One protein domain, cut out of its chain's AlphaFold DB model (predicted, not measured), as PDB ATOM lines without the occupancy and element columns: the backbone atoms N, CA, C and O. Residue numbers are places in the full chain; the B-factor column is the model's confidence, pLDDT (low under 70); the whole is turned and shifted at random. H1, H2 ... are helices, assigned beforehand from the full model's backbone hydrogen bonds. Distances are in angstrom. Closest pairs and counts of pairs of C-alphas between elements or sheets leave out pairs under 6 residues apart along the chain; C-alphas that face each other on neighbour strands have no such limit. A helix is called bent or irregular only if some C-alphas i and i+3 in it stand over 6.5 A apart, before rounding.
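This is residues 18 to 185 of the 483 residues of an uncharacterized protein of Phaeobacter sp. 22II1-1F12B (UniProt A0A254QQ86). Two groups of helices, H1 to H4 at one end and H7 to H9 at the other, are bridged by the long helix H5, with H6 folded back along it. H3, H4 and H5 form an up-and-down bundle, each helix running against the one before; H7, H8 and H9 form another. The printed part has 168 residues, with nine named helices, H1 to H9 in order, and no named strand: all helix. It is compact, with a radius of gyration of the C-alphas of 16.1 A, and spans 46 by 35 by 31 A.

Start at H1, residues 18 to 29; it touches H3, residues 50 to 63, where the closest C-alphas, Leu 21 and Leu 53, are 6.2 A apart. The next distances are also between closest C-alphas. H2, residues 33 to 41, touches H3 at Trp 33 and Gly 60, 4.4 A. H4, residues 67 to 79, touches H3 at Ala 70 and Ala 58, 4.1 A. H5, residues 84 to 105, touches H6, residues 109 to 121, at Gly 93 and Ser 119, 4.0 A. H7, residues 126 to 143, touches H6 at a steep tilt of 57 degrees, with residues 129 to 137 alone, at Gly 133 and Glu 117, 3.9 A. H8, residues 147 to 158, touches H9, residues 164 to 184, at Ile 154 and Leu 170, 6.5 A. Every O i to N i+4 pair is within hydrogen-bond range except in H2, 2 of 5 with 5 of 6 O i to N i+3 pairs, and H7, 12 of 14.

Find C-alpha 18 at (132.201, 82.382, 156.706), where H1 begins. H5 runs 31.8 A from C-alpha 84 at (125.810, 83.711, 175.588). H7, 25.2 A, has a kink of 27 degrees near residue 133 and is only just irregular: C-alphas 127 and 130 are 6.7 A apart. H9 runs 30.3 A to C-alpha 184 at (159.063, 108.260, 165.618).

The two C-alphas farthest apart, Gly 81 and Thr 185, are 48.3 A apart. The printed part has no cut, and no link is long. Look for pLDDT under 70 at residues 125 to 127, 161 and 181 to 185.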
ATOM      1  N   THR A  18     131.236  83.285 156.063       85.62
ATOM      2  CA  THR A  18     132.201  82.382 156.706       85.62
ATOM      3  C   THR A  18     133.634  82.884 156.523       85.62
ATOM      4  O   THR A  18     134.409  82.923 157.483       85.62
ATOM      5  N   VAL A  19     133.976  83.354 155.318       88.19
ATOM      6  CA  VAL A  19     135.273  83.985 155.028       88.19
ATOM      7  C   VAL A  19     135.477  85.243 155.877       88.19
ATOM      8  O   VAL A  19     136.540  85.404 156.485       88.19
ATOM      9  N   LEU A  20     134.460  86.108 155.980       90.81
ATOM     10  CA  LEU A  20     134.526  87.304 156.822       90.81
ATOM     11  C   LEU A  20     134.748  86.942 158.295       90.81
ATOM     12  O   LEU A  20     135.654  87.488 158.921       90.81
ATOM     13  N   LEU A  21     133.986  85.985 158.832       90.75
ATOM     14  CA  LEU A  21     134.127  85.549 160.221       90.75
ATOM     15  C   LEU A  21     135.533  85.015 160.520       90.75
ATOM     16  O   LEU A  21     136.118  85.374 161.542       90.75
ATOM     17  N   ASN A  22     136.092  84.182 159.639       87.06
ATOM     18  CA  ASN A  22     137.445  83.652 159.814       87.06
ATOM     19  C   ASN A  22     138.497  84.765 159.794       87.06
ATOM     20  O   ASN A  22     139.383  84.788 160.645       87.06
ATOM     21  N   ARG A  23     138.350  85.749 158.902       91.62
ATOM     22  CA  ARG A  23     139.216  86.932 158.874       91.62
ATOM     23  C   ARG A  23     139.113  87.755 160.163       91.62
ATOM     24  O   ARG A  23     140.134  88.145 160.721       91.62
ATOM     25  N   CYS A  24     137.902  87.976 160.675       92.00
ATOM     26  CA  CYS A  24     137.685  88.695 161.932       92.00
ATOM     27  C   CYS A  24     138.255  87.938 163.140       92.00
ATOM     28  O   CYS A  24     138.772  88.565 164.060       92.00
ATOM     29  N   ARG A  25     138.230  86.600 163.141       89.62
ATOM     30  CA  ARG A  25     138.919  85.798 164.167       89.62
ATOM     31  C   ARG A  25     140.424  86.036 164.150       89.62
ATOM     32  O   ARG A  25     141.001  86.248 165.210       89.62
ATOM     33  N   THR A  26     141.037  86.075 162.968       85.88
ATOM     34  CA  THR A  26     142.460  86.417 162.838       85.88
ATOM     35  C   THR A  26     142.736  87.840 163.318       85.88
ATOM     36  O   THR A  26     143.698  88.053 164.048       85.88
ATOM     37  N   TYR A  27     141.885  88.815 162.977       90.19
ATOM     38  CA  TYR A  27     142.020  90.184 163.494       90.19
ATOM     39  C   TYR A  27     141.939  90.233 165.014       90.19
ATOM     40  O   TYR A  27     142.766  90.885 165.643       90.19
ATOM     41  N   TRP A  28     141.004  89.496 165.609       91.56
ATOM     42  CA  TRP A  28     140.914  89.381 167.056       91.56
ATOM     43  C   TRP A  28     142.195  88.788 167.631       91.56
ATOM     44  O   TRP A  28     142.834  89.447 168.441       91.56
ATOM     45  N   GLN A  29     142.625  87.608 167.169       86.50
ATOM     46  CA  GLN A  29     143.858  86.940 167.613       86.50
ATOM     47  C   GLN A  29     145.070  87.875 167.563       86.50
ATOM     48  O   GLN A  29     145.815  87.972 168.532       86.50
ATOM     49  N   MET A  30     145.196  88.633 166.475       83.50
ATOM     50  CA  MET A  30     146.299  89.559 166.227       83.50
ATOM     51  C   MET A  30     146.106  90.942 166.864       83.50
ATOM     52  O   MET A  30     146.875  91.840 166.549       83.50
ATOM     53  N   ALA A  31     145.104  91.133 167.727       90.75
ATOM     54  CA  ALA A  31     144.810  92.409 168.383       90.75
ATOM     55  C   ALA A  31     144.652  93.586 167.394       90.75
ATOM     56  O   ALA A  31     145.101  94.700 167.645       90.75
ATOM     57  N   GLU A  32     144.021  93.354 166.241       90.44
ATOM     58  CA  GLU A  32     143.750  94.351 165.195       90.44
ATOM     59  C   GLU A  32     142.403  95.050 165.468       90.44
ATOM     60  O   GLU A  32     141.428  94.891 164.727       90.44
ATOM     61  N   TRP A  33     142.328  95.778 166.586       94.50
ATOM     62  CA  TRP A  33     141.075  96.328 167.120       94.50
ATOM     63  C   TRP A  33     140.377  97.315 166.185       94.50
ATOM     64  O   TRP A  33     139.153  97.300 166.111       94.50
ATOM     65  N   GLU A  34     141.128  98.110 165.422       94.12
ATOM     66  CA  GLU A  34     140.609  99.074 164.445       94.12
ATOM     67  C   GLU A  34     139.795  98.364 163.360       94.12
ATOM     68  O   GLU A  34     138.642  98.712 163.117       94.12
ATOM     69  N   LYS A  35     140.344  97.280 162.796       94.69
ATOM     70  CA  LYS A  35     139.669  96.473 161.768       94.69
ATOM     71  C   LYS A  35     138.422  95.775 162.301       94.69
ATOM     72  O   LYS A  35     137.488  95.513 161.551       94.69
ATOM     73  N   LEU A  36     138.410  95.432 163.589       95.69
ATOM     74  CA  LEU A  36     137.217  94.900 164.241       95.69
ATOM     75  C   LEU A  36     136.177  95.992 164.509       95.69
ATOM     76  O   LEU A  36     134.993  95.749 164.307       95.69
ATOM     77  N   GLY A  37     136.603  97.187 164.918       94.62
ATOM     78  CA  GLY A  37     135.724  98.341 165.108       94.62
ATOM     79  C   GLY A  37     135.051  98.798 163.810       94.62
ATOM     80  O   GLY A  37     133.884  99.189 163.836       94.62
ATOM     81  N   GLU A  38     135.730  98.675 162.666       95.69
ATOM     82  CA  GLU A  38     135.182  98.981 161.333       95.69
ATOM     83  C   GLU A  38     133.940  98.146 160.978       95.69
ATOM     84  O   GLU A  38     133.043  98.648 160.297       95.69
ATOM     85  N   LEU A  39     133.813  96.923 161.516       93.38
ATOM     86  CA  LEU A  39     132.623  96.078 161.324       93.38
ATOM     87  C   LEU A  39     131.339  96.760 161.802       93.38
ATOM     88  O   LEU A  39     130.257  96.452 161.312       93.38
ATOM     89  N   ALA A  40     131.450  97.690 162.752       88.62
ATOM     90  CA  ALA A  40     130.312  98.423 163.277       88.62
ATOM     91  C   ALA A  40     129.719  99.448 162.290       88.62
ATOM     92  O   ALA A  40     128.693 100.061 162.598       88.62
ATOM     93  N   GLY A  41     130.367  99.667 161.142       84.44
ATOM     94  CA  GLY A  41     129.848 100.444 160.016       84.44
ATOM     95  C   GLY A  41     129.326  99.589 158.856       84.44
ATOM     96  O   GLY A  41     128.812 100.146 157.889       84.44
ATOM     97  N   GLU A  42     129.451  98.259 158.925       89.19
ATOM     98  CA  GLU A  42     128.958  97.353 157.886       89.19
ATOM     99  C   GLU A  42     127.501  96.935 158.132       89.19
ATOM    100  O   GLU A  42     127.047  96.798 159.270       89.19
ATOM    101  N   ASP A  43     126.771  96.650 157.049       90.50
ATOM    102  CA  ASP A  43     125.474  95.976 157.129       90.50
ATOM    103  C   ASP A  43     125.684  94.493 157.475       90.50
ATOM    104  O   ASP A  43     125.811  93.631 156.601       90.50
ATOM    105  N   LEU A  44     125.785  94.203 158.775       92.94
ATOM    106  CA  LEU A  44     125.997  92.844 159.262       92.94
ATOM    107  C   LEU A  44     124.750  91.960 159.120       92.94
ATOM    108  O   LEU A  44     124.886  90.735 159.117       92.94
ATOM    109  N   GLU A  45     123.546  92.531 158.984       91.94
ATOM    110  CA  GLU A  45     122.283  91.776 159.002       91.94
ATOM    111  C   GLU A  45     122.171  90.770 157.857       91.94
ATOM    112  O   GLU A  45     121.528  89.723 158.015       91.94
ATOM    113  N   ARG A  46     122.839  91.070 156.738       90.38
ATOM    114  CA  ARG A  46     122.891  90.238 155.531       90.38
ATOM    115  C   ARG A  46     123.654  88.923 155.704       90.38
ATOM    116  O   ARG A  46     123.511  88.037 154.862       90.38
ATOM    117  N   TYR A  47     124.473  88.781 156.750       90.44
ATOM    118  CA  TYR A  47     125.293  87.588 156.964       90.44
ATOM    119  C   TYR A  47     124.623  86.587 157.908       90.44
ATOM    120  O   TYR A  47     124.048  86.939 158.936       90.44
ATOM    121  N   ARG A  48     124.792  85.294 157.619       89.88
ATOM    122  CA  ARG A  48     124.337  84.209 158.500       89.88
ATOM    123  C   ARG A  48     125.034  84.228 159.866       89.88
ATOM    124  O   ARG A  48     124.391  84.038 160.891       89.88
ATOM    125  N   GLU A  49     126.330  84.534 159.880       90.75
ATOM    126  CA  GLU A  49     127.174  84.587 161.086       90.75
ATOM    127  C   GLU A  49     127.110  85.940 161.830       90.75
ATOM    128  O   GLU A  49     127.945  86.222 162.694       90.75
ATOM    129  N   ARG A  50     126.121  86.791 161.521       94.62
ATOM    130  CA  ARG A  50     125.969  88.159 162.051       94.62
ATOM    131  C   ARG A  50     126.093  88.281 163.568       94.62
ATOM    132  O   ARG A  50     126.718  89.219 164.049       94.62
ATOM    133  N   GLY A  51     125.580  87.309 164.327       94.31
ATOM    134  CA  GLY A  51     125.705  87.294 165.784       94.31
ATOM    135  C   GLY A  51     127.165  87.224 166.243       94.31
ATOM    136  O   GLY A  51     127.572  87.979 167.117       94.31
ATOM    137  N   ARG A  52     127.989  86.370 165.620       94.25
ATOM    138  CA  ARG A  52     129.419  86.243 165.955       94.25
ATOM    139  C   ARG A  52     130.234  87.438 165.471       94.25
ATOM    140  O   ARG A  52     131.126  87.887 166.184       94.25
ATOM    141  N   LEU A  53     129.911  87.966 164.291       95.25
ATOM    142  CA  LEU A  53     130.535  89.185 163.767       95.25
ATOM    143  C   LEU A  53     130.270  90.384 164.687       95.25
ATOM    144  O   LEU A  53     131.200  91.118 165.007       95.25
ATOM    145  N   ALA A  54     129.042  90.523 165.192       96.44
ATOM    146  CA  ALA A  54     128.680  91.572 166.139       96.44
ATOM    147  C   ALA A  54     129.440  91.467 167.474       96.44
ATOM    148  O   ALA A  54     129.846  92.490 168.015       96.44
ATOM    149  N   VAL A  55     129.717  90.253 167.979       96.31
ATOM    150  CA  VAL A  55     130.574  90.073 169.173       96.31
ATOM    151  C   VAL A  55     132.002  90.556 168.923       96.31
ATOM    152  O   VAL A  55     132.588  91.216 169.778       96.31
ATOM    153  N   LEU A  56     132.572  90.242 167.759       95.88
ATOM    154  CA  LEU A  56     133.925  90.681 167.413       95.88
ATOM    155  C   LEU A  56     133.986  92.201 167.197       95.88
ATOM    156  O   LEU A  56     134.950  92.829 167.635       95.88
ATOM    157  N   ALA A  57     132.940  92.797 166.618       97.00
ATOM    158  CA  ALA A  57     132.789  94.249 166.519       97.00
ATOM    159  C   ALA A  57     132.721  94.907 167.907       97.00
ATOM    160  O   ALA A  57     133.447  95.863 168.178       97.00
ATOM    161  N   ALA A  58     131.915  94.348 168.817       96.81
ATOM    162  CA  ALA A  58     131.820  94.809 170.200       96.81
ATOM    163  C   ALA A  58     133.176  94.751 170.920       96.81
ATOM    164  O   ALA A  58     133.550  95.700 171.607       96.81
ATOM    165  N   ALA A  59     133.938  93.670 170.729       95.88
ATOM    166  CA  ALA A  59     135.277  93.534 171.294       95.88
ATOM    167  C   ALA A  59     136.243  94.604 170.759       95.88
ATOM    168  O   ALA A  59     136.934  95.238 171.552       95.88
ATOM    169  N   GLY A  60     136.260  94.840 169.441       95.81
ATOM    170  CA  GLY A  60     137.079  95.889 168.824       95.81
ATOM    171  C   GLY A  60     136.753  97.276 169.374       95.81
ATOM    172  O   GLY A  60     137.640  97.966 169.871       95.81
ATOM    173  N   LEU A  61     135.468  97.642 169.384       96.81
ATOM    174  CA  LEU A  61     134.989  98.914 169.934       96.81
ATOM    175  C   LEU A  61     135.379  99.092 171.409       96.81
ATOM    176  O   LEU A  61     135.843 100.163 171.793       96.81
ATOM    177  N   ALA A  62     135.254  98.043 172.228       95.56
ATOM    178  CA  ALA A  62     135.637  98.101 173.637       95.56
ATOM    179  C   ALA A  62     137.140  98.373 173.819       95.56
ATOM    180  O   ALA A  62     137.517  99.202 174.645       95.56
ATOM    181  N   GLN A  63     138.006  97.730 173.027       95.00
ATOM    182  CA  GLN A  63     139.461  97.938 173.102       95.00
ATOM    183  C   GLN A  63     139.902  99.323 172.604       95.00
ATOM    184  O   GLN A  63     140.925  99.843 173.056       95.00
ATOM    185  N   LEU A  64     139.103  99.942 171.730       94.00
ATOM    186  CA  LEU A  64     139.271 101.324 171.271       94.00
ATOM    187  C   LEU A  64     138.692 102.366 172.249       94.00
ATOM    188  O   LEU A  64     138.853 103.564 172.032       94.00
ATOM    189  N   GLY A  65     138.040 101.933 173.336       93.56
ATOM    190  CA  GLY A  65     137.425 102.813 174.335       93.56
ATOM    191  C   GLY A  65     136.001 103.272 173.995       93.56
ATOM    192  O   GLY A  65     135.413 104.056 174.739       93.56
ATOM    193  N   GLU A  66     135.403 102.762 172.917       96.06
ATOM    194  CA  GLU A  66     134.048 103.103 172.466       96.06
ATOM    195  C   GLU A  66     132.977 102.252 173.176       96.06
ATOM    196  O   GLU A  66     132.206 101.516 172.556       96.06
ATOM    197  N   MET A  67     132.928 102.338 174.509       94.56
ATOM    198  CA  MET A  67     132.166 101.411 175.361       94.56
ATOM    199  C   MET A  67     130.651 101.410 175.110       94.56
ATOM    200  O   MET A  67     130.022 100.353 175.185       94.56
ATOM    201  N   GLU A  68     130.057 102.557 174.775       96.19
ATOM    202  CA  GLU A  68     128.619 102.639 174.476       96.19
ATOM    203  C   GLU A  68     128.263 101.870 173.199       96.19
ATOM    204  O   GLU A  68     127.348 101.044 173.193       96.19
ATOM    205  N   ARG A  69     129.053 102.048 172.134       97.00
ATOM    206  CA  ARG A  69     128.877 101.295 170.884       97.00
ATOM    207  C   ARG A  69     129.204  99.817 171.077       97.00
ATOM    208  O   ARG A  69     128.535  98.958 170.508       97.00
ATOM    209  N   ALA A  70     130.203  99.496 171.900       96.88
ATOM    210  CA  ALA A  70     130.517  98.111 172.239       96.88
ATOM    211  C   ALA A  70     129.325  97.413 172.915       96.88
ATOM    212  O   ALA A  70     128.978  96.289 172.549       96.88
ATOM    213  N   ARG A  71     128.654  98.094 173.855       96.94
ATOM    214  CA  ARG A  71     127.435  97.596 174.506       96.94
ATOM    215  C   ARG A  71     126.306  97.389 173.498       96.94
ATOM    216  O   ARG A  71     125.656  96.347 173.543       96.94
ATOM    217  N   GLU A  72     126.093  98.336 172.587       97.00
ATOM    218  CA  GLU A  72     125.092  98.211 171.524       97.00
ATOM    219  C   GLU A  72     125.319  96.949 170.677       97.00
ATOM    220  O   GLU A  72     124.411  96.134 170.508       97.00
ATOM    221  N   TYR A  73     126.547  96.731 170.203       97.12
ATOM    222  CA  TYR A  73     126.877  95.563 169.385       97.12
ATOM    223  C   TYR A  73     126.831  94.241 170.161       97.12
ATOM    224  O   TYR A  73     126.440  93.220 169.595       97.12
ATOM    225  N   ALA A  74     127.155  94.240 171.457       96.31
ATOM    226  CA  ALA A  74     126.993  93.065 172.311       96.31
ATOM    227  C   ALA A  74     125.513  92.668 172.477       96.31
ATOM    228  O   ALA A  74     125.184  91.481 172.426       96.31
ATOM    229  N   LEU A  75     124.615  93.652 172.623       96.62
ATOM    230  CA  LEU A  75     123.168  93.421 172.680       96.62
ATOM    231  C   LEU A  75     122.633  92.907 171.338       96.62
ATOM    232  O   LEU A  75     121.971  91.869 171.311       96.62
ATOM    233  N   ARG A  76     123.013  93.545 170.221       96.38
ATOM    234  CA  ARG A  76     122.661  93.080 168.866       96.38
ATOM    235  C   ARG A  76     123.139  91.654 168.607       96.38
ATOM    236  O   ARG A  76     122.403  90.844 168.055       96.38
ATOM    237  N   ALA A  77     124.349  91.306 169.046       96.56
ATOM    238  CA  ALA A  77     124.864  89.948 168.922       96.56
ATOM    239  C   ALA A  77     123.960  88.923 169.623       96.56
ATOM    240  O   ALA A  77     123.690  87.856 169.069       96.56
ATOM    241  N   GLN A  78     123.485  89.251 170.826       95.31
ATOM    242  CA  GLN A  78     122.566  88.407 171.582       95.31
ATOM    243  C   GLN A  78     121.197  88.298 170.894       95.31
ATOM    244  O   GLN A  78     120.675  87.191 170.768       95.31
ATOM    245  N   GLU A  79     120.632  89.413 170.426       96.31
ATOM    246  CA  GLU A  79     119.364  89.446 169.676       96.31
ATOM    247  C   GLU A  79     119.443  88.628 168.383       96.31
ATOM    248  O   GLU A  79     118.513  87.906 168.027       96.31
ATOM    249  N   TRP A  80     120.593  88.663 167.711       96.19
ATOM    250  CA  TRP A  80     120.866  87.880 166.510       96.19
ATOM    251  C   TRP A  80     121.244  86.416 166.782       96.19
ATOM    252  O   TRP A  80     121.663  85.711 165.861       96.19
ATOM    253  N   GLY A  81     121.068  85.936 168.016       92.75
ATOM    254  CA  GLY A  81     121.189  84.524 168.375       92.75
ATOM    255  C   GLY A  81     122.615  84.056 168.674       92.75
ATOM    256  O   GLY A  81     122.877  82.854 168.643       92.75
ATOM    257  N   CYS A  82     123.552  84.965 168.964       94.56
ATOM    258  CA  CYS A  82     124.882  84.564 169.416       94.56
ATOM    259  C   CYS A  82     124.801  83.826 170.761       94.56
ATOM    260  O   CYS A  82     124.060  84.205 171.672       94.56
ATOM    261  N   ASN A  83     125.591  82.762 170.899       92.69
ATOM    262  CA  ASN A  83     125.651  81.986 172.130       92.69
ATOM    263  C   ASN A  83     126.185  82.857 173.286       92.69
ATOM    264  O   ASN A  83     127.262  83.445 173.182       92.69
ATOM    265  N   ARG A  84     125.453  82.900 174.409       92.50
ATOM    266  CA  ARG A  84     125.810  83.711 175.588       92.50
ATOM    267  C   ARG A  84     127.179  83.366 176.177       92.50
ATOM    268  O   ARG A  84     127.856  84.267 176.656       92.50
ATOM    269  N   ALA A  85     127.594  82.100 176.128       90.94
ATOM    270  CA  ALA A  85     128.918  81.686 176.583       90.94
ATOM    271  C   ALA A  85     130.018  82.251 175.675       90.94
ATOM    272  O   ALA A  85     130.985  82.800 176.184       90.94
ATOM    273  N   VAL A  86     129.832  82.212 174.350       89.44
ATOM    274  CA  VAL A  86     130.784  82.798 173.385       89.44
ATOM    275  C   VAL A  86     130.877  84.315 173.563       89.44
ATOM    276  O   VAL A  86     131.974  84.867 173.594       89.44
ATOM    277  N   LEU A  87     129.734  84.991 173.721       92.62
ATOM    278  CA  LEU A  87     129.691  86.422 174.023       92.62
ATOM    279  C   LEU A  87     130.470  86.735 175.313       92.62
ATOM    280  O   LEU A  87     131.337  87.605 175.305       92.62
ATOM    281  N   ALA A  88     130.205  86.004 176.401       92.06
ATOM    282  CA  ALA A  88     130.890  86.197 177.676       92.06
ATOM    283  C   ALA A  88     132.401  85.940 177.570       92.06
ATOM    284  O   ALA A  88     133.185  86.758 178.036       92.06
ATOM    285  N   GLN A  89     132.814  84.857 176.912       92.38
ATOM    286  CA  GLN A  89     134.219  84.501 176.704       92.38
ATOM    287  C   GLN A  89     135.000  85.600 175.984       92.38
ATOM    288  O   GLN A  89     136.081  85.980 176.432       92.38
ATOM    289  N   VAL A  90     134.449  86.153 174.899       91.62
ATOM    290  CA  VAL A  90     135.114  87.228 174.149       91.62
ATOM    291  C   VAL A  90     135.216  88.507 174.983       91.62
ATOM    292  O   VAL A  90     136.264  89.154 174.980       91.62
ATOM    293  N   LEU A  91     134.164  88.863 175.726       90.31
ATOM    294  CA  LEU A  91     134.167  90.051 176.588       90.31
ATOM    295  C   LEU A  91     135.135  89.909 177.773       90.31
ATOM    296  O   LEU A  91     135.880  90.843 178.065       90.31
ATOM    297  N   VAL A  92     135.173  88.739 178.419       94.19
ATOM    298  CA  VAL A  92     136.132  88.421 179.491       94.19
ATOM    299  C   VAL A  92     137.562  88.432 178.952       94.19
ATOM    300  O   VAL A  92     138.438  89.031 179.573       94.19
ATOM    301  N   GLY A  93     137.794  87.869 177.762       93.00
ATOM    302  CA  GLY A  93     139.081  87.978 177.075       93.00
ATOM    303  C   GLY A  93     139.495  89.439 176.858       93.00
ATOM    304  O   GLY A  93     140.637  89.810 177.118       93.00
ATOM    305  N   GLY A  94     138.550  90.303 176.480       93.56
ATOM    306  CA  GLY A  94     138.774  91.747 176.384       93.56
ATOM    307  C   GLY A  94     139.143  92.411 177.718       93.56
ATOM    308  O   GLY A  94     140.010  93.285 177.742       93.56
ATOM    309  N   ALA A  95     138.539  91.988 178.832       94.75
ATOM    310  CA  ALA A  95     138.887  92.487 180.164       94.75
ATOM    311  C   ALA A  95     140.314  92.082 180.570       94.75
ATOM    312  O   ALA A  95     141.077  92.927 181.039       94.75
ATOM    313  N   TYR A  96     140.702  90.827 180.323       96.69
ATOM    314  CA  TYR A  96     142.076  90.366 180.527       96.69
ATOM    315  C   TYR A  96     143.084  91.140 179.671       96.69
ATOM    316  O   TYR A  96     144.142  91.497 180.180       96.69
ATOM    317  N   ASN A  97     142.751  91.477 178.418       95.94
ATOM    318  CA  ASN A  97     143.617  92.320 177.583       95.94
ATOM    319  C   ASN A  97     143.845  93.703 178.213       95.94
ATOM    320  O   ASN A  97     144.978  94.165 178.316       95.94
ATOM    321  N   SER A  98     142.776  94.347 178.691       95.69
ATOM    322  CA  SER A  98     142.868  95.646 179.365       95.69
ATOM    323  C   SER A  98     143.685  95.579 180.658       95.69
ATOM    324  O   SER A  98     144.473  96.483 180.930       95.69
ATOM    325  N   LEU A  99     143.537  94.505 181.442       97.19
ATOM    326  CA  LEU A  99     144.347  94.278 182.640       97.19
ATOM    327  C   LEU A  99     145.816  94.013 182.289       97.19
ATOM    328  O   LEU A  99     146.693  94.550 182.957       97.19
ATOM    329  N   GLY A 100     146.094  93.254 181.225       96.56
ATOM    330  CA  GLY A 100     147.453  93.025 180.729       96.56
ATOM    331  C   GLY A 100     148.134  94.328 180.319       96.56
ATOM    332  O   GLY A 100     149.265  94.585 180.717       96.56
ATOM    333  N   ARG A 101     147.414  95.221 179.625       95.88
ATOM    334  CA  ARG A 101     147.900  96.575 179.303       95.88
ATOM    335  C   ARG A 101     148.220  97.387 180.559       95.88
ATOM    336  O   ARG A 101     149.235  98.074 180.591       95.88
ATOM    337  N   ALA A 102     147.363  97.318 181.579       96.19
ATOM    338  CA  ALA A 102     147.603  97.999 182.848       96.19
ATOM    339  C   ALA A 102     148.840  97.440 183.571       96.19
ATOM    340  O   ALA A 102     149.663  98.222 184.032       96.19
ATOM    341  N   ALA A 103     149.011  96.115 183.608       95.31
ATOM    342  CA  ALA A 103     150.196  95.470 184.172       95.31
ATOM    343  C   ALA A 103     151.480  95.864 183.420       95.31
ATOM    344  O   ALA A 103     152.459  96.231 184.062       95.31
ATOM    345  N   SER A 104     151.454  95.919 182.080       92.81
ATOM    346  CA  SER A 104     152.593  96.403 181.283       92.81
ATOM    347  C   SER A 104     152.970  97.848 181.611       92.81
ATOM    348  O   SER A 104     154.151  98.175 181.685       92.81
ATOM    349  N   LEU A 105     151.987  98.730 181.822       90.62
ATOM    350  CA  LEU A 105     152.235 100.123 182.225       90.62
ATOM    351  C   LEU A 105     152.758 100.250 183.663       90.62
ATOM    352  O   LEU A 105     153.392 101.249 183.990       90.62
ATOM    353  N   LEU A 106     152.472  99.261 184.509       93.31
ATOM    354  CA  LEU A 106     152.989  99.142 185.872       93.31
ATOM    355  C   LEU A 106     154.333  98.400 185.938       93.31
ATOM    356  O   LEU A 106     154.837  98.190 187.036       93.31
ATOM    357  N   GLU A 107     154.898  98.021 184.788       89.44
ATOM    358  CA  GLU A 107     156.164  97.286 184.664       89.44
ATOM    359  C   GLU A 107     156.150  95.892 185.334       89.44
ATOM    360  O   GLU A 107     157.199  95.316 185.614       89.44
ATOM    361  N   ASP A 108     154.963  95.309 185.549       93.25
ATOM    362  CA  ASP A 108     154.799  93.935 186.042       93.25
ATOM    363  C   ASP A 108     154.695  92.962 184.858       93.25
ATOM    364  O   ASP A 108     153.615  92.614 184.372       93.25
ATOM    365  N   GLU A 109     155.861  92.577 184.346       88.88
ATOM    366  CA  GLU A 109     156.015  91.778 183.128       88.88
ATOM    367  C   GLU A 109     155.435  90.364 183.234       88.88
ATOM    368  O   GLU A 109     154.829  89.864 182.278       88.88
ATOM    369  N   ASP A 110     155.586  89.728 184.394       90.00
ATOM    370  CA  ASP A 110     155.095  88.371 184.618       90.00
ATOM    371  C   ASP A 110     153.566  88.361 184.660       90.00
ATOM    372  O   ASP A 110     152.923  87.536 184.000       90.00
ATOM    373  N   LEU A 111     152.971  89.322 185.374       94.00
ATOM    374  CA  LEU A 111     151.524  89.478 185.417       94.00
ATOM    375  C   LEU A 111     150.965  89.877 184.047       94.00
ATOM    376  O   LEU A 111     149.954  89.320 183.616       94.00
ATOM    377  N   ALA A 112     151.620  90.797 183.332       94.31
ATOM    378  CA  ALA A 112     151.213  91.193 181.988       94.31
ATOM    379  C   ALA A 112     151.179  89.988 181.038       94.31
ATOM    380  O   ALA A 112     150.166  89.755 180.374       94.31
ATOM    381  N   GLY A 113     152.244  89.178 181.022       91.00
ATOM    382  CA  GLY A 113     152.320  87.955 180.223       91.00
ATOM    383  C   GLY A 113     151.176  86.984 180.521       91.00
ATOM    384  O   GLY A 113     150.471  86.567 179.598       91.00
ATOM    385  N   GLN A 114     150.934  86.698 181.804       93.06
ATOM    386  CA  GLN A 114     149.841  85.824 182.239       93.06
ATOM    387  C   GLN A 114     148.473  86.359 181.803       93.06
ATOM    388  O   GLN A 114     147.653  85.613 181.272       93.06
ATOM    389  N   LEU A 115     148.215  87.656 181.986       96.31
ATOM    390  CA  LEU A 115     146.935  88.269 181.629       96.31
ATOM    391  C   LEU A 115     146.699  88.263 180.113       96.31
ATOM    392  O   LEU A 115     145.580  87.987 179.675       96.31
ATOM    393  N   PHE A 116     147.726  88.501 179.292       94.38
ATOM    394  CA  PHE A 116     147.585  88.404 177.838       94.38
ATOM    395  C   PHE A 116     147.349  86.968 177.367       94.38
ATOM    396  O   PHE A 116     146.525  86.757 176.475       94.38
ATOM    397  N   GLU A 117     147.983  85.975 177.984       92.69
ATOM    398  CA  GLU A 117     147.688  84.563 177.725       92.69
ATOM    399  C   GLU A 117     146.243  84.208 178.101       92.69
ATOM    400  O   GLU A 117     145.504  83.668 177.274       92.69
ATOM    401  N   GLN A 118     145.781  84.621 179.287       93.44
ATOM    402  CA  GLN A 118     144.387  84.435 179.710       93.44
ATOM    403  C   GLN A 118     143.394  85.130 178.766       93.44
ATOM    404  O   GLN A 118     142.326  84.586 178.477       93.44
ATOM    405  N   SER A 119     143.760  86.293 178.209       93.94
ATOM    406  CA  SER A 119     142.937  87.008 177.224       93.94
ATOM    407  C   SER A 119     142.642  86.179 175.970       93.94
ATOM    408  O   SER A 119     141.601  86.362 175.334       93.94
ATOM    409  N   VAL A 120     143.553  85.267 175.611       91.81
ATOM    410  CA  VAL A 120     143.402  84.364 174.470       91.81
ATOM    411  C   VAL A 120     142.758  83.044 174.890       91.81
ATOM    412  O   VAL A 120     141.821  82.592 174.228       91.81
ATOM    413  N   ALA A 121     143.201  82.469 176.011       90.31
ATOM    414  CA  ALA A 121     142.724  81.189 176.540       90.31
ATOM    415  C   ALA A 121     141.215  81.180 176.842       90.31
ATOM    416  O   ALA A 121     140.578  80.130 176.814       90.31
ATOM    417  N   CYS A 122     140.614  82.350 177.087       85.19
ATOM    418  CA  CYS A 122     139.165  82.473 177.258       85.19
ATOM    419  C   CYS A 122     138.362  82.089 176.003       85.19
ATOM    420  O   CYS A 122     137.185  81.754 176.124       85.19
ATOM    421  N   VAL A 123     138.959  82.169 174.809       82.44
ATOM    422  CA  VAL A 123     138.258  82.030 173.518       82.44
ATOM    423  C   VAL A 123     138.804  80.873 172.674       82.44
ATOM    424  O   VAL A 123     138.068  80.318 171.856       82.44
ATOM    425  N   LEU A 124     140.073  80.502 172.854       78.75
ATOM    426  CA  LEU A 124     140.760  79.464 172.079       78.75
ATOM    427  C   LEU A 124     141.267  78.319 172.972       78.75
ATOM    428  O   LEU A 124     141.409  78.508 174.180       78.75
ATOM    429  N   PRO A 125     141.547  77.135 172.394       68.75
ATOM    430  CA  PRO A 125     142.200  76.036 173.104       68.75
ATOM    431  C   PRO A 125     143.532  76.459 173.747       68.75
ATOM    432  O   PRO A 125     144.213  77.351 173.244       68.75
ATOM    433  N   GLN A 126     143.905  75.797 174.848       63.12
ATOM    434  CA  GLN A 126     145.074  76.144 175.675       63.12
ATOM    435  C   GLN A 126     146.404  76.113 174.901       63.12
ATOM    436  O   GLN A 126     147.226  77.003 175.089       63.12
ATOM    437  N   ASP A 127     146.588  75.152 173.991       61.16
ATOM    438  CA  ASP A 127     147.881  74.926 173.323       61.16
ATOM    439  C   ASP A 127     148.314  76.105 172.426       61.16
ATOM    440  O   ASP A 127     149.500  76.427 172.348       61.16
ATOM    441  N   ASP A 128     147.356  76.822 171.825       72.19
ATOM    442  CA  ASP A 128     147.619  78.020 171.009       72.19
ATOM    443  C   ASP A 128     147.622  79.318 171.837       72.19
ATOM    444  O   ASP A 128     148.101  80.364 171.381       72.19
ATOM    445  N   ALA A 129     147.073  79.283 173.057       81.75
ATOM    446  CA  ALA A 129     146.838  80.474 173.866       81.75
ATOM    447  C   ALA A 129     148.139  81.121 174.346       81.75
ATOM    448  O   ALA A 129     148.241  82.347 174.342       81.75
ATOM    449  N   ALA A 130     149.150  80.318 174.685       84.00
ATOM    450  CA  ALA A 130     150.439  80.826 175.137       84.00
ATOM    451  C   ALA A 130     151.163  81.602 174.020       84.00
ATOM    452  O   ALA A 130     151.615  82.728 174.228       84.00
ATOM    453  N   VAL A 131     151.226  81.043 172.805       83.31
ATOM    454  CA  VAL A 131     151.884  81.683 171.648       83.31
ATOM    455  C   VAL A 131     151.162  82.972 171.254       83.31
ATOM    456  O   VAL A 131     151.775  84.031 171.109       83.31
ATOM    457  N   LEU A 132     149.838  82.907 171.125       84.94
ATOM    458  CA  LEU A 132     149.024  84.064 170.767       84.94
ATOM    459  C   LEU A 132     148.997  85.122 171.880       84.94
ATOM    460  O   LEU A 132     148.968  86.314 171.580       84.94
ATOM    461  N   GLY A 133     149.056  84.715 173.149       89.12
ATOM    462  CA  GLY A 133     149.166  85.607 174.303       89.12
ATOM    463  C   GLY A 133     150.463  86.408 174.284       89.12
ATOM    464  O   GLY A 133     150.440  87.629 174.437       89.12
ATOM    465  N   ARG A 134     151.589  85.751 173.986       88.12
ATOM    466  CA  ARG A 134     152.886  86.425 173.814       88.12
ATOM    467  C   ARG A 134     152.887  87.372 172.616       88.12
ATOM    468  O   ARG A 134     153.319  88.517 172.744       88.12
ATOM    469  N   SER A 135     152.317  86.949 171.487       86.94
ATOM    470  CA  SER A 135     152.139  87.822 170.319       86.94
ATOM    471  C   SER A 135     151.299  89.062 170.658       86.94
ATOM    472  O   SER A 135     151.669  90.182 170.289       86.94
ATOM    473  N   ARG A 136     150.208  88.892 171.414       90.50
ATOM    474  CA  ARG A 136     149.346  89.986 171.872       90.50
ATOM    475  C   ARG A 136     150.065  90.934 172.832       90.50
ATOM    476  O   ARG A 136     149.945  92.141 172.652       90.50
ATOM    477  N   ASN A 137     150.873  90.415 173.758       92.12
ATOM    478  CA  ASN A 137     151.714  91.227 174.643       92.12
ATOM    479  C   ASN A 137     152.624  92.177 173.842       92.12
ATOM    480  O   ASN A 137     152.619  93.388 174.060       92.12
ATOM    481  N   ILE A 138     153.337  91.647 172.839       89.44
ATOM    482  CA  ILE A 138     154.205  92.444 171.959       89.44
ATOM    483  C   ILE A 138     153.404  93.555 171.265       89.44
ATOM    484  O   ILE A 138     153.810  94.717 171.289       89.44
ATOM    485  N   GLN A 139     152.251  93.224 170.675       88.12
ATOM    486  CA  GLN A 139     151.422  94.209 169.971       88.12
ATOM    487  C   GLN A 139     150.887  95.308 170.891       88.12
ATOM    488  O   GLN A 139     150.904  96.485 170.528       88.12
ATOM    489  N   GLU A 140     150.418  94.944 172.079       92.25
ATOM    490  CA  GLU A 140     149.871  95.909 173.027       92.25
ATOM    491  C   GLU A 140     150.958  96.828 173.586       92.25
ATOM    492  O   GLU A 140     150.753  98.038 173.651       92.25
ATOM    493  N   LYS A 141     152.163  96.315 173.858       90.31
ATOM    494  CA  LYS A 141     153.322  97.155 174.207       90.31
ATOM    495  C   LYS A 141     153.666  98.154 173.107       90.31
ATOM    496  O   LYS A 141     153.916  99.326 173.390       90.31
ATOM    497  N   MET A 142     153.618  97.730 171.842       86.50
ATOM    498  CA  MET A 142     153.809  98.642 170.709       86.50
ATOM    499  C   MET A 142     152.744  99.747 170.680       86.50
ATOM    500  O   MET A 142     153.084 100.914 170.479       86.50
ATOM    501  N   ARG A 143     151.469  99.403 170.918       87.38
ATOM    502  CA  ARG A 143     150.347 100.362 170.989       87.38
ATOM    503  C   ARG A 143     150.477 101.330 172.165       87.38
ATOM    504  O   ARG A 143     150.143 102.503 172.022       87.38
ATOM    505  N   LEU A 144     150.989 100.860 173.300       89.56
ATOM    506  CA  LEU A 144     151.267 101.668 174.490       89.56
ATOM    507  C   LEU A 144     152.514 102.558 174.342       89.56
ATOM    508  O   LEU A 144     152.787 103.376 175.215       89.56
ATOM    509  N   GLY A 145     153.271 102.428 173.246       87.06
ATOM    510  CA  GLY A 145     154.505 103.182 173.018       87.06
ATOM    511  C   GLY A 145     155.726 102.627 173.760       87.06
ATOM    512  O   GLY A 145     156.788 103.246 173.729       87.06
ATOM    513  N   GLN A 146     155.618 101.444 174.370       87.06
ATOM    514  CA  GLN A 146     156.701 100.738 175.061       87.06
ATOM    515  C   GLN A 146     157.586  99.979 174.054       87.06
ATOM    516  O   GLN A 146     157.728  98.757 174.093       87.06
ATOM    517  N   LEU A 147     158.161 100.705 173.088       84.94
ATOM    518  CA  LEU A 147     158.935 100.120 171.982       84.94
ATOM    519  C   LEU A 147     160.174  99.327 172.442       84.94
ATOM    520  O   LEU A 147     160.401  98.248 171.892       84.94
ATOM    521  N   PRO A 148     160.962  99.787 173.442       79.62
ATOM    522  CA  PRO A 148     162.086  99.005 173.954       79.62
ATOM    523  C   PRO A 148     161.646  97.669 174.567       79.62
ATOM    524  O   PRO A 148     162.282  96.645 174.327       79.62
ATOM    525  N   ASP A 149     160.536  97.654 175.309       81.06
ATOM    526  CA  ASP A 149     159.983  96.434 175.908       81.06
ATOM    527  C   ASP A 149     159.437  95.472 174.860       81.06
ATOM    528  O   ASP A 149     159.655  94.261 174.957       81.06
ATOM    529  N   ALA A 150     158.778  95.993 173.822       85.94
ATOM    530  CA  ALA A 150     158.348  95.195 172.679       85.94
ATOM    531  C   ALA A 150     159.551  94.542 171.974       85.94
ATOM    532  O   ALA A 150     159.523  93.342 171.705       85.94
ATOM    533  N   MET A 151     160.639  95.295 171.756       81.81
ATOM    534  CA  MET A 151     161.875  94.779 171.151       81.81
ATOM    535  C   MET A 151     162.515  93.681 172.008       81.81
ATOM    536  O   MET A 151     162.864  92.616 171.499       81.81
ATOM    537  N   ARG A 152     162.624  93.903 173.326       81.62
ATOM    538  CA  ARG A 152     163.122  92.891 174.271       81.62
ATOM    539  C   ARG A 152     162.276  91.622 174.250       81.62
ATOM    540  O   ARG A 152     162.834  90.528 174.306       81.62
ATOM    541  N   SER A 153     160.956  91.772 174.162       83.62
ATOM    542  CA  SER A 153     160.009  90.653 174.117       83.62
ATOM    543  C   SER A 153     160.200  89.826 172.839       83.62
ATOM    544  O   SER A 153     160.375  88.616 172.931       83.62
ATOM    545  N   ILE A 154     160.303  90.468 171.666       81.62
ATOM    546  CA  ILE A 154     160.613  89.788 170.391       81.62
ATOM    547  C   ILE A 154     161.965  89.066 170.470       81.62
ATOM    548  O   ILE A 154     162.064  87.890 170.124       81.62
ATOM    549  N   GLY A 155     163.009  89.745 170.959       76.88
ATOM    550  CA  GLY A 155     164.343  89.156 171.080       76.88
ATOM    551  C   GLY A 155     164.382  87.952 172.022       76.88
ATOM    552  O   GLY A 155     165.091  86.987 171.751       76.88
ATOM    553  N   ARG A 156     163.604  87.978 173.113       80.69
ATOM    554  CA  ARG A 156     163.456  86.834 174.021       80.69
ATOM    555  C   ARG A 156     162.811  85.652 173.308       80.69
ATOM    556  O   ARG A 156     163.346  84.555 173.411       80.69
ATOM    557  N   GLU A 157     161.734  85.867 172.560       78.94
ATOM    558  CA  GLU A 157     161.047  84.785 171.841       78.94
ATOM    559  C   GLU A 157     161.924  84.154 170.755       78.94
ATOM    560  O   GLU A 157     162.008  82.932 170.673       78.94
ATOM    561  N   LEU A 158     162.647  84.963 169.973       74.06
ATOM    562  CA  LEU A 158     163.546  84.460 168.926       74.06
ATOM    563  C   LEU A 158     164.693  83.594 169.476       74.06
ATOM    564  O   LEU A 158     165.214  82.748 168.756       74.06
ATOM    565  N   ARG A 159     165.079  83.771 170.747       75.25
ATOM    566  CA  ARG A 159     166.108  82.947 171.405       75.25
ATOM    567  C   ARG A 159     165.626  81.552 171.810       75.25
ATOM    568  O   ARG A 159     166.468  80.700 172.062       75.25
ATOM    569  N   HIS A 160     164.317  81.308 171.873       73.44
ATOM    570  CA  HIS A 160     163.750  80.031 172.331       73.44
ATOM    571  C   HIS A 160     163.428  79.054 171.183       73.44
ATOM    572  O   HIS A 160     162.609  78.162 171.369       73.44
ATOM    573  N   ASP A 161     164.052  79.234 170.013       62.53
ATOM    574  CA  ASP A 161     163.862  78.416 168.802       62.53
ATOM    575  C   ASP A 161     162.377  78.124 168.480       62.53
ATOM    576  O   ASP A 161     161.901  76.986 168.556       62.53
ATOM    577  N   PRO A 162     161.582  79.176 168.204       72.88
ATOM    578  CA  PRO A 162     160.151  79.025 168.016       72.88
ATOM    579  C   PRO A 162     159.819  78.257 166.728       72.88
ATOM    580  O   PRO A 162     160.536  78.325 165.733       72.88
ATOM    581  N   ALA A 163     158.664  77.583 166.715       74.75
ATOM    582  CA  ALA A 163     158.165  76.896 165.523       74.75
ATOM    583  C   ALA A 163     158.125  77.835 164.287       74.75
ATOM    584  O   ALA A 163     157.861  79.032 164.447       74.75
ATOM    585  N   PRO A 164     158.302  77.325 163.049       72.19
ATOM    586  CA  PRO A 164     158.428  78.160 161.845       72.19
ATOM    587  C   PRO A 164     157.289  79.168 161.629       72.19
ATOM    588  O   PRO A 164     157.520  80.307 161.218       72.19
ATOM    589  N   ASP A 165     156.053  78.785 161.953       70.12
ATOM    590  CA  ASP A 165     154.897  79.679 161.845       70.12
ATOM    591  C   ASP A 165     154.959  80.839 162.852       70.12
ATOM    592  O   ASP A 165     154.535  81.956 162.542       70.12
ATOM    593  N   HIS A 166     155.544  80.607 164.031       73.19
ATOM    594  CA  HIS A 166     155.745  81.631 165.051       73.19
ATOM    595  C   HIS A 166     156.878  82.594 164.669       73.19
ATOM    596  O   HIS A 166     156.714  83.801 164.840       73.19
ATOM    597  N   VAL A 167     157.957  82.107 164.040       71.56
ATOM    598  CA  VAL A 167     159.003  82.969 163.452       71.56
ATOM    599  C   VAL A 167     158.385  83.968 162.473       71.56
ATOM    600  O   VAL A 167     158.620  85.168 162.583       71.56
ATOM    601  N   ARG A 168     157.497  83.509 161.578       75.81
ATOM    602  CA  ARG A 168     156.843  84.390 160.595       75.81
ATOM    603  C   ARG A 168     155.970  85.473 161.243       75.81
ATOM    604  O   ARG A 168     155.849  86.573 160.703       75.81
ATOM    605  N   ILE A 169     155.342  85.168 162.382       74.31
ATOM    606  CA  ILE A 169     154.571  86.145 163.168       74.31
ATOM    607  C   ILE A 169     155.518  87.177 163.792       74.31
ATOM    608  O   ILE A 169     155.268  88.377 163.650       74.31
ATOM    609  N   LEU A 170     156.604  86.727 164.424       73.69
ATOM    610  CA  LEU A 170     157.601  87.590 165.060       73.69
ATOM    611  C   LEU A 170     158.299  88.504 164.045       73.69
ATOM    612  O   LEU A 170     158.412  89.700 164.303       73.69
ATOM    613  N   ASP A 171     158.657  88.002 162.862       72.12
ATOM    614  CA  ASP A 171     159.222  88.806 161.768       72.12
ATOM    615  C   ASP A 171     158.255  89.911 161.321       72.12
ATOM    616  O   ASP A 171     158.632  91.070 161.131       72.12
ATOM    617  N   GLY A 172     156.966  89.577 161.200       75.44
ATOM    618  CA  GLY A 172     155.927  90.548 160.869       75.44
ATOM    619  C   GLY A 172     155.729  91.616 161.950       75.44
ATOM    620  O   GLY A 172     155.377  92.754 161.628       75.44
ATOM    621  N   GLN A 173     155.936  91.274 163.223       76.81
ATOM    622  CA  GLN A 173     155.894  92.223 164.339       76.81
ATOM    623  C   GLN A 173     157.147  93.096 164.383       76.81
ATOM    624  O   GLN A 173     157.026  94.313 164.536       76.81
ATOM    625  N   LEU A 174     158.321  92.505 164.164       74.31
ATOM    626  CA  LEU A 174     159.592  93.212 164.080       74.31
ATOM    627  C   LEU A 174     159.553  94.267 162.970       74.31
ATOM    628  O   LEU A 174     159.799  95.435 163.245       74.31
ATOM    629  N   ALA A 175     159.101  93.911 161.766       72.06
ATOM    630  CA  ALA A 175     158.978  94.859 160.656       72.06
ATOM    631  C   ALA A 175     158.028  96.038 160.963       72.06
ATOM    632  O   ALA A 175     158.241  97.166 160.508       72.06
ATOM    633  N   ARG A 176     156.954  95.808 161.736       76.06
ATOM    634  CA  ARG A 176     156.054  96.885 162.190       76.06
ATOM    635  C   ARG A 176     156.711  97.760 163.251       76.06
ATOM    636  O   ARG A 176     156.542  98.978 163.212       76.06
ATOM    637  N   LEU A 177     157.433  97.151 164.188       72.50
ATOM    638  CA  LEU A 177     158.174  97.851 165.230       72.50
ATOM    639  C   LEU A 177     159.268  98.727 164.622       72.50
ATOM    640  O   LEU A 177     159.351  99.902 164.959       72.50
ATOM    641  N   GLU A 178     160.029  98.198 163.668       70.19
ATOM    642  CA  GLU A 178     161.039  98.933 162.906       70.19
ATOM    643  C   GLU A 178     160.434 100.137 162.182       70.19
ATOM    644  O   GLU A 178     160.932 101.250 162.330       70.19
ATOM    645  N   ARG A 179     159.304  99.957 161.483       72.69
ATOM    646  CA  ARG A 179     158.593 101.068 160.830       72.69
ATOM    647  C   ARG A 179     158.126 102.120 161.833       72.69
ATOM    648  O   ARG A 179     158.239 103.313 161.575       72.69
ATOM    649  N   ARG A 180     157.611 101.699 162.992       71.94
ATOM    650  CA  ARG A 180     157.148 102.622 164.034       71.94
ATOM    651  C   ARG A 180     158.305 103.388 164.671       71.94
ATOM    652  O   ARG A 180     158.170 104.581 164.936       71.94
ATOM    653  N   ILE A 181     159.437 102.722 164.888       66.62
ATOM    654  CA  ILE A 181     160.686 103.363 165.300       66.62
ATOM    655  C   ILE A 181     161.113 104.365 164.228       66.62
ATOM    656  O   ILE A 181     161.409 105.499 164.577       66.62
ATOM    657  N   GLU A 182     161.081 104.015 162.942       63.22
ATOM    658  CA  GLU A 182     161.431 104.922 161.841       63.22
ATOM    659  C   GLU A 182     160.524 106.166 161.787       63.22
ATOM    660  O   GLU A 182     161.021 107.280 161.633       63.22
ATOM    661  N   GLU A 183     159.211 106.003 161.977       68.81
ATOM    662  CA  GLU A 183     158.238 107.105 162.041       68.81
ATOM    663  C   GLU A 183     158.487 108.057 163.219       68.81
ATOM    664  O   GLU A 183     158.326 109.272 163.085       68.81
ATOM    665  N   LEU A 184     158.848 107.504 164.381       65.06
ATOM    666  CA  LEU A 184     159.063 108.260 165.618       65.06
ATOM    667  C   LEU A 184     160.489 108.801 165.745       65.06
ATOM    668  O   LEU A 184     160.724 109.753 166.494       65.06
ATOM    669  N   THR A 185     161.440 108.224 165.014       49.94
ATOM    670  CA  THR A 185     162.822 108.692 164.982       49.94
ATOM    671  C   THR A 185     162.867 109.970 164.145       49.94
ATOM    672  O   THR A 185     162.552 109.941 162.953       49.94
TER     673      THR A 185